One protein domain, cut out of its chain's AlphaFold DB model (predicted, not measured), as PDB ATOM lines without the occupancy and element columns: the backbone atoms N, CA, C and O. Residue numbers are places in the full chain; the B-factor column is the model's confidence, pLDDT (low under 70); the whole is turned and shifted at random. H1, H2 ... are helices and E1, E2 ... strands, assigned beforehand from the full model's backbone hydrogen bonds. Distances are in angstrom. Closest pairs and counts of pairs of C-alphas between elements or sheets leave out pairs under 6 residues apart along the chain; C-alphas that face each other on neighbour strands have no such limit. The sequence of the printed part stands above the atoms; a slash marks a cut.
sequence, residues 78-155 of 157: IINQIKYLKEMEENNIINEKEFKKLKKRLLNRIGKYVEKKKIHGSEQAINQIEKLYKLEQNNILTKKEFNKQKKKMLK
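What this domain is: This is residues 78 to 155 of the 157 residues of an uncharacterized protein of bacterium (UniProt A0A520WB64). Two helical hairpins, H1 with H2 and H3 with H4, stack one over the other with their four helices running roughly along the long axis. Between them the chain swings round in a loop holding the short strand E1, and residues 111 to 118 stick out there at one end. The printed part has 78 residues, with four named helices and one strand in the order H1, H2, E1, H3, H4; the class is mostly helix. It is compact, with a radius of gyration of the C-alphas of 12.8 A, and elongated, spanning 42 by 24 by 17 A.

How they stand to each other: H1, residues 78 to 90, and H2, residues 96 to 107, form a hairpin; they touch, closest at the C-alphas of Ile 82 and Lys 103, 6.0 A apart, at a shallow tilt of 3 degrees, opposite ways. E1, residues 113 to 115, pairs with no named strand. H3, residues 116 to 137, touches H1 with residues 123 to 130 alone, closest at the C-alphas of Gln 81 and Glu 123, 6.6 A apart, at a shallow tilt of 17 degrees, the same way. H4, residues 143 to 155, forms a hairpin with H3; they touch, closest at the C-alphas of Ala 125 and Met 153, 5.1 A apart, at a shallow tilt of 12 degrees, opposite ways. H2 and H4 are close but not clearly touching, with the C-alphas of Leu 102 and Leu 154 7.8 A apart. H2 and H3 are apart, as are H1 and H4. In H1, H2 and H3 every O i to N i+4 pair is within hydrogen-bond range; in H4, 7 of 9 are.

Where its parts are: H1 begins at C-alpha 78 (207.209, 162.580, 156.312) and is 18.6 A long; H2 is 16.3 A long. H3, the longest helix, measures 32.3 A from C-alpha 116 (196.279, 156.674, 160.301). H4, 18.6 A, ends at C-alpha 155 (203.446, 166.556, 171.588).

The domain as a whole: The two C-alphas farthest apart, those of Gly 111 and Asn 139, are 41.7 A apart. The printed part has no cut, and its four links are tight. No printed residue is under 70 in pLDDT.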
ATOM      1  N   ILE A  78     206.475 161.920 155.231       90.44
ATOM      2  CA  ILE A  78     207.209 162.580 156.312       90.44
ATOM      3  C   ILE A  78     207.977 163.804 155.824       90.44
ATOM      4  O   ILE A  78     208.094 164.785 156.566       90.44
ATOM      5  N   ILE A  79     208.504 163.768 154.600       92.62
ATOM      6  CA  ILE A  79     209.387 164.820 154.099       92.62
ATOM      7  C   ILE A  79     208.674 166.171 154.066       92.62
ATOM      8  O   ILE A  79     209.258 167.170 154.485       92.62
ATOM      9  N   ASN A  80     207.392 166.188 153.691       90.75
ATOM     10  CA  ASN A  80     206.576 167.400 153.690       90.75
ATOM     11  C   ASN A  80     206.408 167.953 155.110       90.75
ATOM     12  O   ASN A  80     206.640 169.137 155.336       90.75
ATOM     13  N   GLN A  81     206.126 167.099 156.099       92.88
ATOM     14  CA  GLN A  81     206.023 167.525 157.500       92.88
ATOM     15  C   GLN A  81     207.345 168.115 158.018       92.88
ATOM     16  O   GLN A  81     207.342 169.100 158.752       92.88
ATOM     17  N   ILE A  82     208.487 167.539 157.626       94.94
ATOM     18  CA  ILE A  82     209.807 168.061 158.003       94.94
ATOM     19  C   ILE A  82     210.090 169.405 157.321       94.94
ATOM     20  O   ILE A  82     210.639 170.284 157.984       94.94
ATOM     21  N   LYS A  83     209.721 169.577 156.044       95.19
ATOM     22  CA  LYS A  83     209.855 170.853 155.319       95.19
ATOM     23  C   LYS A  83     209.047 171.961 155.992       95.19
ATOM     24  O   LYS A  83     209.628 172.970 156.370       95.19
ATOM     25  N   TYR A  84     207.771 171.716 156.289       94.56
ATOM     26  CA  TYR A  84     206.939 172.676 157.025       94.56
ATOM     27  C   TYR A  84     207.518 173.026 158.401       94.56
ATOM     28  O   TYR A  84     207.560 174.188 158.795       94.56
ATOM     29  N   LEU A  85     208.021 172.036 159.147       96.12
ATOM     30  CA  LEU A  85     208.685 172.307 160.425       96.12
ATOM     31  C   LEU A  85     209.971 173.127 160.261       96.12
ATOM     32  O   LEU A  85     210.322 173.874 161.173       96.12
ATOM     33  N   LYS A  86     210.676 172.982 159.136       97.19
ATOM     34  CA  LYS A  86     211.873 173.766 158.834       97.19
ATOM     35  C   LYS A  86     211.511 175.222 158.539       97.19
ATOM     36  O   LYS A  86     212.106 176.111 159.137       97.19
ATOM     37  N   GLU A  87     210.474 175.459 157.743       96.31
ATOM     38  CA  GLU A  87     209.933 176.804 157.499       96.31
ATOM     39  C   GLU A  87     209.471 177.473 158.806       96.31
ATOM     40  O   GLU A  87     209.712 178.654 159.039       96.31
ATOM     41  N   MET A  88     208.848 176.718 159.718       96.06
ATOM     42  CA  MET A  88     208.467 177.234 161.040       96.06
ATOM     43  C   MET A  88     209.663 177.607 161.922       96.06
ATOM     44  O   MET A  88     209.556 178.525 162.737       96.06
ATOM     45  N   GLU A  89     210.768 176.870 161.819       96.94
ATOM     46  CA  GLU A  89     212.015 177.197 162.513       96.94
ATOM     47  C   GLU A  89     212.616 178.488 161.946       96.94
ATOM     48  O   GLU A  89     212.969 179.380 162.714       96.94
ATOM     49  N   GLU A  90     212.675 178.610 160.619       96.00
ATOM     50  CA  GLU A  90     213.183 179.798 159.919       96.00
ATOM     51  C   GLU A  90     212.355 181.049 160.245       96.00
ATOM     52  O   GLU A  90     212.908 182.121 160.485       96.00
ATOM     53  N   ASN A  91     211.037 180.889 160.379       94.31
ATOM     54  CA  ASN A  91     210.112 181.944 160.794       94.31
ATOM     55  C   ASN A  91     210.057 182.163 162.322       94.31
ATOM     56  O   ASN A  91     209.181 182.875 162.810       94.31
ATOM     57  N   ASN A  92     210.955 181.553 163.108       93.81
ATOM     58  CA  ASN A  92     211.020 181.670 164.574       93.81
ATOM     59  C   ASN A  92     209.734 181.260 165.335       93.81
ATOM     60  O   ASN A  92     209.555 181.601 166.510       93.81
ATOM     61  N   ILE A  93     208.849 180.481 164.709       94.75
ATOM     62  CA  ILE A  93     207.614 179.957 165.322       94.75
ATOM     63  C   ILE A  93     207.964 178.843 166.327       94.75
ATOM     64  O   ILE A  93     207.422 178.751 167.445       94.75
ATOM     65  N   ILE A  94     208.920 177.996 165.946       95.50
ATOM     66  CA  ILE A  94     209.544 176.982 166.803       95.50
ATOM     67  C   ILE A  94     211.040 177.255 166.924       95.50
ATOM     68  O   ILE A  94     211.637 177.872 166.051       95.50
ATOM     69  N   ASN A  95     211.660 176.788 168.009       96.00
ATOM     70  CA  ASN A  95     213.112 176.908 168.157       96.00
ATOM     71  C   ASN A  95     213.857 175.704 167.548       96.00
ATOM     72  O   ASN A  95     213.294 174.625 167.353       96.00
ATOM     73  N   GLU A  96     215.165 175.859 167.342       96.88
ATOM     74  CA  GLU A  96     216.021 174.818 166.758       96.88
ATOM     75  C   GLU A  96     215.991 173.494 167.543       96.88
ATOM     76  O   GLU A  96     216.010 172.395 166.978       96.88
ATOM     77  N   LYS A  97     215.903 173.562 168.878       96.69
ATOM     78  CA  LYS A  97     215.833 172.365 169.732       96.69
ATOM     79  C   LYS A  97     214.516 171.607 169.526       96.69
ATOM     80  O   LYS A  97     214.519 170.372 169.502       96.69
ATOM     81  N   GLU A  98     213.402 172.325 169.389       96.25
ATOM     82  CA  GLU A  98     212.077 171.793 169.063       96.25
ATOM     83  C   GLU A  98     212.114 171.136 167.679       96.25
ATOM     84  O   GLU A  98     211.758 169.958 167.568       96.25
ATOM     85  N   PHE A  99     212.652 171.831 166.671       97.38
ATOM     86  CA  PHE A  99     212.811 171.306 165.315       97.38
ATOM     87  C   PHE A  99     213.626 170.006 165.281       97.38
ATOM     88  O   PHE A  99     213.120 168.972 164.836       97.38
ATOM     89  N   LYS A 100     214.852 170.000 165.827       97.38
ATOM     90  CA  LYS A 100     215.726 168.808 165.850       97.38
ATOM     91  C   LYS A 100     215.038 167.603 166.491       97.38
ATOM     92  O   LYS A 100     215.148 166.474 165.998       97.38
ATOM     93  N   LYS A 101     214.307 167.830 167.585       96.38
ATOM     94  CA  LYS A 101     213.572 166.778 168.294       96.38
ATOM     95  C   LYS A 101     212.429 166.215 167.450       96.38
ATOM     96  O   LYS A 101     212.279 164.991 167.394       96.38
ATOM     97  N   LEU A 102     211.638 167.078 166.816       95.62
ATOM     98  CA  LEU A 102     210.518 166.660 165.973       95.62
ATOM     99  C   LEU A 102     210.989 165.973 164.694       95.62
ATOM    100  O   LEU A 102     210.519 164.874 164.404       95.62
ATOM    101  N   LYS A 103     211.995 166.525 164.010       96.06
ATOM    102  CA  LYS A 103     212.644 165.898 162.849       96.06
ATOM    103  C   LYS A 103     213.066 164.464 163.162       96.06
ATOM    104  O   LYS A 103     212.716 163.545 162.431       96.06
ATOM    105  N   LYS A 104     213.757 164.243 164.286       95.50
ATOM    106  CA  LYS A 104     214.179 162.894 164.701       95.50
ATOM    107  C   LYS A 104     212.990 161.958 164.948       95.50
ATOM    108  O   LYS A 104     213.047 160.790 164.572       95.50
ATOM    109  N   ARG A 105     211.918 162.442 165.586       92.06
ATOM    110  CA  ARG A 105     210.702 161.641 165.826       92.06
ATOM    111  C   ARG A 105     210.022 161.236 164.532       92.06
ATOM    112  O   ARG A 105     209.637 160.078 164.416       92.06
ATOM    113  N   LEU A 106     209.898 162.174 163.601       92.50
ATOM    114  CA  LEU A 106     209.310 161.949 162.294       92.50
ATOM    115  C   LEU A 106     210.149 160.951 161.490       92.50
ATOM    116  O   LEU A 106     209.629 159.910 161.113       92.50
ATOM    117  N   LEU A 107     211.464 161.153 161.364       92.75
ATOM    118  CA  LEU A 107     212.351 160.196 160.681       92.75
ATOM    119  C   LEU A 107     212.271 158.781 161.276       92.75
ATOM    120  O   LEU A 107     212.239 157.796 160.547       92.75
ATOM    121  N   ASN A 108     212.150 158.666 162.600       91.06
ATOM    122  CA  ASN A 108     211.999 157.374 163.270       91.06
ATOM    123  C   ASN A 108     210.682 156.645 162.950       91.06
ATOM    124  O   ASN A 108     210.535 155.496 163.382       91.06
ATOM    125  N   ARG A 109     209.704 157.286 162.297       88.56
ATOM    126  CA  ARG A 109     208.446 156.658 161.858       88.56
ATOM    127  C   ARG A 109     208.564 156.022 160.470       88.56
ATOM    128  O   ARG A 109     207.751 155.153 160.178       88.56
ATOM    129  N   ILE A 110     209.564 156.394 159.663       88.62
ATOM    130  CA  ILE A 110     209.774 155.809 158.329       88.62
ATOM    131  C   ILE A 110     209.933 154.290 158.454       88.62
ATOM    132  O   ILE A 110     210.637 153.795 159.340       88.62
ATOM    133  N   GLY A 111     209.237 153.550 157.593       85.50
ATOM    134  CA  GLY A 111     209.249 152.087 157.579       85.50
ATOM    135  C   GLY A 111     208.464 151.443 158.725       85.50
ATOM    136  O   GLY A 111     208.538 150.228 158.909       85.50
ATOM    137  N   LYS A 112     207.712 152.226 159.515       87.50
ATOM    138  CA  LYS A 112     206.842 151.708 160.577       87.50
ATOM    139  C   LYS A 112     205.377 151.816 160.189       87.50
ATOM    140  O   LYS A 112     204.931 152.809 159.617       87.50
ATOM    141  N   TYR A 113     204.620 150.806 160.602       84.81
ATOM    142  CA  TYR A 113     203.168 150.869 160.613       84.81
ATOM    143  C   TYR A 113     202.715 151.776 161.755       84.81
ATOM    144  O   TYR A 113     202.998 151.510 162.927       84.81
ATOM    145  N   VAL A 114     202.037 152.861 161.399       84.25
ATOM    146  CA  VAL A 114     201.512 153.857 162.334       84.25
ATOM    147  C   VAL A 114     200.013 153.993 162.103       84.25
ATOM    148  O   VAL A 114     199.523 153.896 160.982       84.25
ATOM    149  N   GLU A 115     199.262 154.220 163.176       84.81
ATOM    150  CA  GLU A 115     197.827 154.476 163.082       84.81
ATOM    151  C   GLU A 115     197.558 155.710 162.206       84.81
ATOM    152  O   GLU A 115     198.112 156.783 162.462       84.81
ATOM    153  N   LYS A 116     196.647 155.596 161.235       83.81
ATOM    154  CA  LYS A 116     196.279 156.674 160.301       83.81
ATOM    155  C   LYS A 116     195.924 157.976 161.029       83.81
ATOM    156  O   LYS A 116     196.378 159.051 160.648       83.81
ATOM    157  N   LYS A 117     195.202 157.874 162.154       83.44
ATOM    158  CA  LYS A 117     194.850 159.023 163.011       83.44
ATOM    159  C   LYS A 117     196.061 159.747 163.610       83.44
ATOM    160  O   LYS A 117     195.988 160.948 163.831       83.44
ATOM    161  N   LYS A 118     197.171 159.046 163.880       84.25
ATOM    162  CA  LYS A 118     198.396 159.655 164.427       84.25
ATOM    163  C   LYS A 118     199.169 160.414 163.355       84.25
ATOM    164  O   LYS A 118     199.736 161.453 163.665       84.25
ATOM    165  N   ILE A 119     199.176 159.908 162.122       83.69
ATOM    166  CA  ILE A 119     199.781 160.590 160.970       83.69
ATOM    167  C   ILE A 119     198.996 161.866 160.657       83.69
ATOM    168  O   ILE A 119     199.562 162.953 160.648       83.69
ATOM    169  N   HIS A 120     197.680 161.740 160.487       84.44
ATOM    170  CA  HIS A 120     196.811 162.887 160.226       84.44
ATOM    171  C   HIS A 120     196.840 163.890 161.388       84.44
ATOM    172  O   HIS A 120     196.892 165.097 161.182       84.44
ATOM    173  N   GLY A 121     196.885 163.394 162.628       86.19
ATOM    174  CA  GLY A 121     197.022 164.231 163.814       86.19
ATOM    175  C   GLY A 121     198.333 165.019 163.861       86.19
ATOM    176  O   GLY A 121     198.314 166.161 164.314       86.19
ATOM    177  N   SER A 122     199.458 164.463 163.387       86.50
ATOM    178  CA  SER A 122     200.722 165.212 163.348       86.50
ATOM    179  C   SER A 122     200.718 166.293 162.274       86.50
ATOM    180  O   SER A 122     201.156 167.406 162.547       86.50
ATOM    181  N   GLU A 123     200.161 166.010 161.099       89.25
ATOM    182  CA  GLU A 123     199.984 167.005 160.034       89.25
ATOM    183  C   GLU A 123     199.060 168.150 160.471       89.25
ATOM    184  O   GLU A 123     199.420 169.325 160.392       89.25
ATOM    185  N   GLN A 124     197.905 167.814 161.050       91.62
ATOM    186  CA  GLN A 124     196.993 168.807 161.610       91.62
ATOM    187  C   GLN A 124     197.652 169.625 162.721       91.62
ATOM    188  O   GLN A 124     197.461 170.837 162.771       91.62
ATOM    189  N   ALA A 125     198.431 168.996 163.605       92.25
ATOM    190  CA  ALA A 125     199.125 169.703 164.675       92.25
ATOM    191  C   ALA A 125     200.130 170.731 164.136       92.25
ATOM    192  O   ALA A 125     200.199 171.830 164.686       92.25
ATOM    193  N   ILE A 126     200.859 170.406 163.061       92.56
ATOM    194  CA  ILE A 126     201.756 171.353 162.379       92.56
ATOM    195  C   ILE A 126     200.939 172.539 161.855       92.56
ATOM    196  O   ILE A 126     201.182 173.668 162.271       92.56
ATOM    197  N   ASN A 127     199.890 172.291 161.070       93.31
ATOM    198  CA  ASN A 127     199.060 173.361 160.500       93.31
ATOM    199  C   ASN A 127     198.406 174.249 161.576       93.31
ATOM    200  O   ASN A 127     198.245 175.457 161.400       93.31
ATOM    201  N   GLN A 128     198.031 173.674 162.721       94.44
ATOM    202  CA  GLN A 128     197.449 174.433 163.829       94.44
ATOM    203  C   GLN A 128     198.469 175.324 164.544       94.44
ATOM    204  O   GLN A 128     198.095 176.398 165.009       94.44
ATOM    205  N   ILE A 129     199.746 174.933 164.620       94.88
ATOM    206  CA  ILE A 129     200.791 175.795 165.199       94.88
ATOM    207  C   ILE A 129     200.933 177.082 164.383       94.88
ATOM    208  O   ILE A 129     201.038 178.158 164.969       94.88
ATOM    209  N   GLU A 130     200.864 176.987 163.057       94.12
ATOM    210  CA  GLU A 130     200.925 178.154 162.174       94.12
ATOM    211  C   GLU A 130     199.741 179.103 162.406       94.12
ATOM    212  O   GLU A 130     199.910 180.314 162.549       94.12
ATOM    213  N   LYS A 131     198.528 178.549 162.517       95.44
ATOM    214  CA  LYS A 131     197.319 179.332 162.815       95.44
ATOM    215  C   LYS A 131     197.405 180.001 164.184       95.44
ATOM    216  O   LYS A 131     197.083 181.178 164.305       95.44
ATOM    217  N   LEU A 132     197.871 179.278 165.203       94.88
ATOM    218  CA  LEU A 132     198.088 179.829 166.542       94.88
ATOM    219  C   LEU A 132     199.101 180.977 166.527       94.88
ATOM    220  O   LEU A 132     198.924 181.943 167.262       94.88
ATOM    221  N   TYR A 133     200.134 180.881 165.689       94.50
ATOM    222  CA  TYR A 133     201.112 181.949 165.526       94.50
ATOM    223  C   TYR A 133     200.491 183.188 164.873       94.50
ATOM    224  O   TYR A 133     200.637 184.285 165.399       94.50
ATOM    225  N   LYS A 134     199.691 183.020 163.811       94.56
ATOM    226  CA  LYS A 134     198.933 184.125 163.190       94.56
ATOM    227  C   LYS A 134     198.013 184.840 164.189       94.56
ATOM    228  O   LYS A 134     197.919 186.061 164.174       94.56
ATOM    229  N   LEU A 135     197.362 184.098 165.087       95.12
ATOM    230  CA  LEU A 135     196.531 184.688 166.144       95.12
ATOM    231  C   LEU A 135     197.347 185.480 167.178       95.12
ATOM    232  O   LEU A 135     196.858 186.481 167.695       95.12
ATOM    233  N   GLU A 136     198.569 185.044 167.485       94.50
ATOM    234  CA  GLU A 136     199.477 185.785 168.369       94.50
ATOM    235  C   GLU A 136     199.976 187.074 167.710       94.50
ATOM    236  O   GLU A 136     199.912 188.130 168.335       94.50
ATOM    237  N   GLN A 137     200.346 187.022 166.427       94.12
ATOM    238  CA  GLN A 137     200.738 188.206 165.650       94.12
ATOM    239  C   GLN A 137     199.609 189.242 165.536       94.12
ATOM    240  O   GLN A 137     199.859 190.442 165.567       94.12
ATOM    241  N   ASN A 138     198.354 188.785 165.482       95.50
ATOM    242  CA  ASN A 138     197.173 189.650 165.456       95.50
ATOM    243  C   ASN A 138     196.728 190.135 166.852       95.50
ATOM    244  O   ASN A 138     195.631 190.675 166.981       95.50
ATOM    245  N   ASN A 139     197.530 189.920 167.903       91.88
ATOM    246  CA  ASN A 139     197.212 190.260 169.298       91.88
ATOM    247  C   ASN A 139     195.914 189.620 169.844       91.88
ATOM    248  O   ASN A 139     195.379 190.070 170.855       91.88
ATOM    249  N   ILE A 140     195.415 188.552 169.208       95.50
ATOM    250  CA  ILE A 140     194.247 187.788 169.684       95.50
ATOM    251  C   ILE A 140     194.670 186.834 170.807       95.50
ATOM    252  O   ILE A 140     193.922 186.611 171.757       95.50
ATOM    253  N   LEU A 141     195.872 186.262 170.695       92.69
ATOM    254  CA  LEU A 141     196.484 185.438 171.735       92.69
ATOM    255  C   LEU A 141     197.673 186.157 172.351       92.69
ATOM    256  O   LEU A 141     198.511 186.722 171.651       92.69
ATOM    257  N   THR A 142     197.830 186.024 173.665       94.00
ATOM    258  CA  THR A 142     199.082 186.415 174.311       94.00
ATOM    259  C   THR A 142     200.195 185.414 173.986       94.00
ATOM    260  O   THR A 142     199.969 184.207 173.839       94.00
ATOM    261  N   LYS A 143     201.452 185.871 174.017       92.44
ATOM    262  CA  LYS A 143     202.635 185.004 173.869       92.44
ATOM    263  C   LYS A 143     202.647 183.820 174.849       92.44
ATOM    264  O   LYS A 143     203.151 182.739 174.532       92.44
ATOM    265  N   LYS A 144     202.099 183.994 176.059       95.12
ATOM    266  CA  LYS A 144     201.984 182.917 177.062       95.12
ATOM    267  C   LYS A 144     200.971 181.851 176.629       95.12
ATOM    268  O   LYS A 144     201.270 180.658 176.729       95.12
ATOM    269  N   GLU A 145     199.805 182.258 176.132       94.62
ATOM    270  CA  GLU A 145     198.764 181.346 175.640       94.62
ATOM    271  C   GLU A 145     199.214 180.601 174.390       94.62
ATOM    272  O   GLU A 145     199.094 179.371 174.342       94.62
ATOM    273  N   PHE A 146     199.828 181.316 173.443       95.56
ATOM    274  CA  PHE A 146     200.454 180.721 172.267       95.56
ATOM    275  C   PHE A 146     201.440 179.621 172.672       95.56
ATOM    276  O   PHE A 146     201.274 178.465 172.282       95.56
ATOM    277  N   ASN A 147     202.410 179.928 173.539       95.00
ATOM    278  CA  ASN A 147     203.410 178.949 173.972       95.00
ATOM    279  C   ASN A 147     202.791 177.735 174.684       95.00
ATOM    280  O   ASN A 147     203.247 176.599 174.500       95.00
ATOM    281  N   LYS A 148     201.734 177.947 175.478       96.50
ATOM    282  CA  LYS A 148     201.007 176.865 176.155       96.50
ATOM    283  C   LYS A 148     200.344 175.923 175.149       96.50
ATOM    284  O   LYS A 148     200.454 174.705 175.314       96.50
ATOM    285  N   GLN A 149     199.679 176.458 174.124       95.12
ATOM    286  CA  GLN A 149     199.015 175.643 173.101       95.12
ATOM    287  C   GLN A 149     200.020 175.012 172.134       95.12
ATOM    288  O   GLN A 149     199.937 173.807 171.885       95.12
ATOM    289  N   LYS A 150     201.046 175.759 171.707       95.69
ATOM    290  CA  LYS A 150     202.173 175.255 170.909       95.69
ATOM    291  C   LYS A 150     202.769 174.001 171.538       95.69
ATOM    292  O   LYS A 150     202.851 172.957 170.899       95.69
ATOM    293  N   LYS A 151     203.088 174.047 172.836       95.06
ATOM    294  CA  LYS A 151     203.660 172.900 173.563       95.06
ATOM    295  C   LYS A 151     202.754 171.663 173.565       95.06
ATOM    296  O   LYS A 151     203.267 170.550 173.669       95.06
ATOM    297  N   LYS A 152     201.428 171.825 173.488       93.75
ATOM    298  CA  LYS A 152     200.495 170.694 173.356       93.75
ATOM    299  C   LYS A 152     200.519 170.128 171.939       93.75
ATOM    300  O   LYS A 152     200.651 168.916 171.804       93.75
ATOM    301  N   MET A 153     200.481 170.983 170.918       94.12
ATOM    302  CA  MET A 153     200.522 170.558 169.513       94.12
ATOM    303  C   MET A 153     201.831 169.839 169.173       94.12
ATOM    304  O   MET A 153     201.804 168.740 168.628       94.12
ATOM    305  N   LEU A 154     202.974 170.351 169.642       93.06
ATOM    306  CA  LEU A 154     204.285 169.707 169.470       93.06
ATOM    307  C   LEU A 154     204.378 168.302 170.103       93.06
ATOM    308  O   LEU A 154     205.296 167.547 169.794       93.06
ATOM    309  N   LYS A 155     203.482 167.923 171.029       90.94
ATOM    310  CA  LYS A 155     203.446 166.556 171.588       90.94
ATOM    311  C   LYS A 155     202.721 165.559 170.688       90.94
ATOM    312  O   LYS A 155     202.933 164.361 170.863       90.94
TER     313      LYS A 155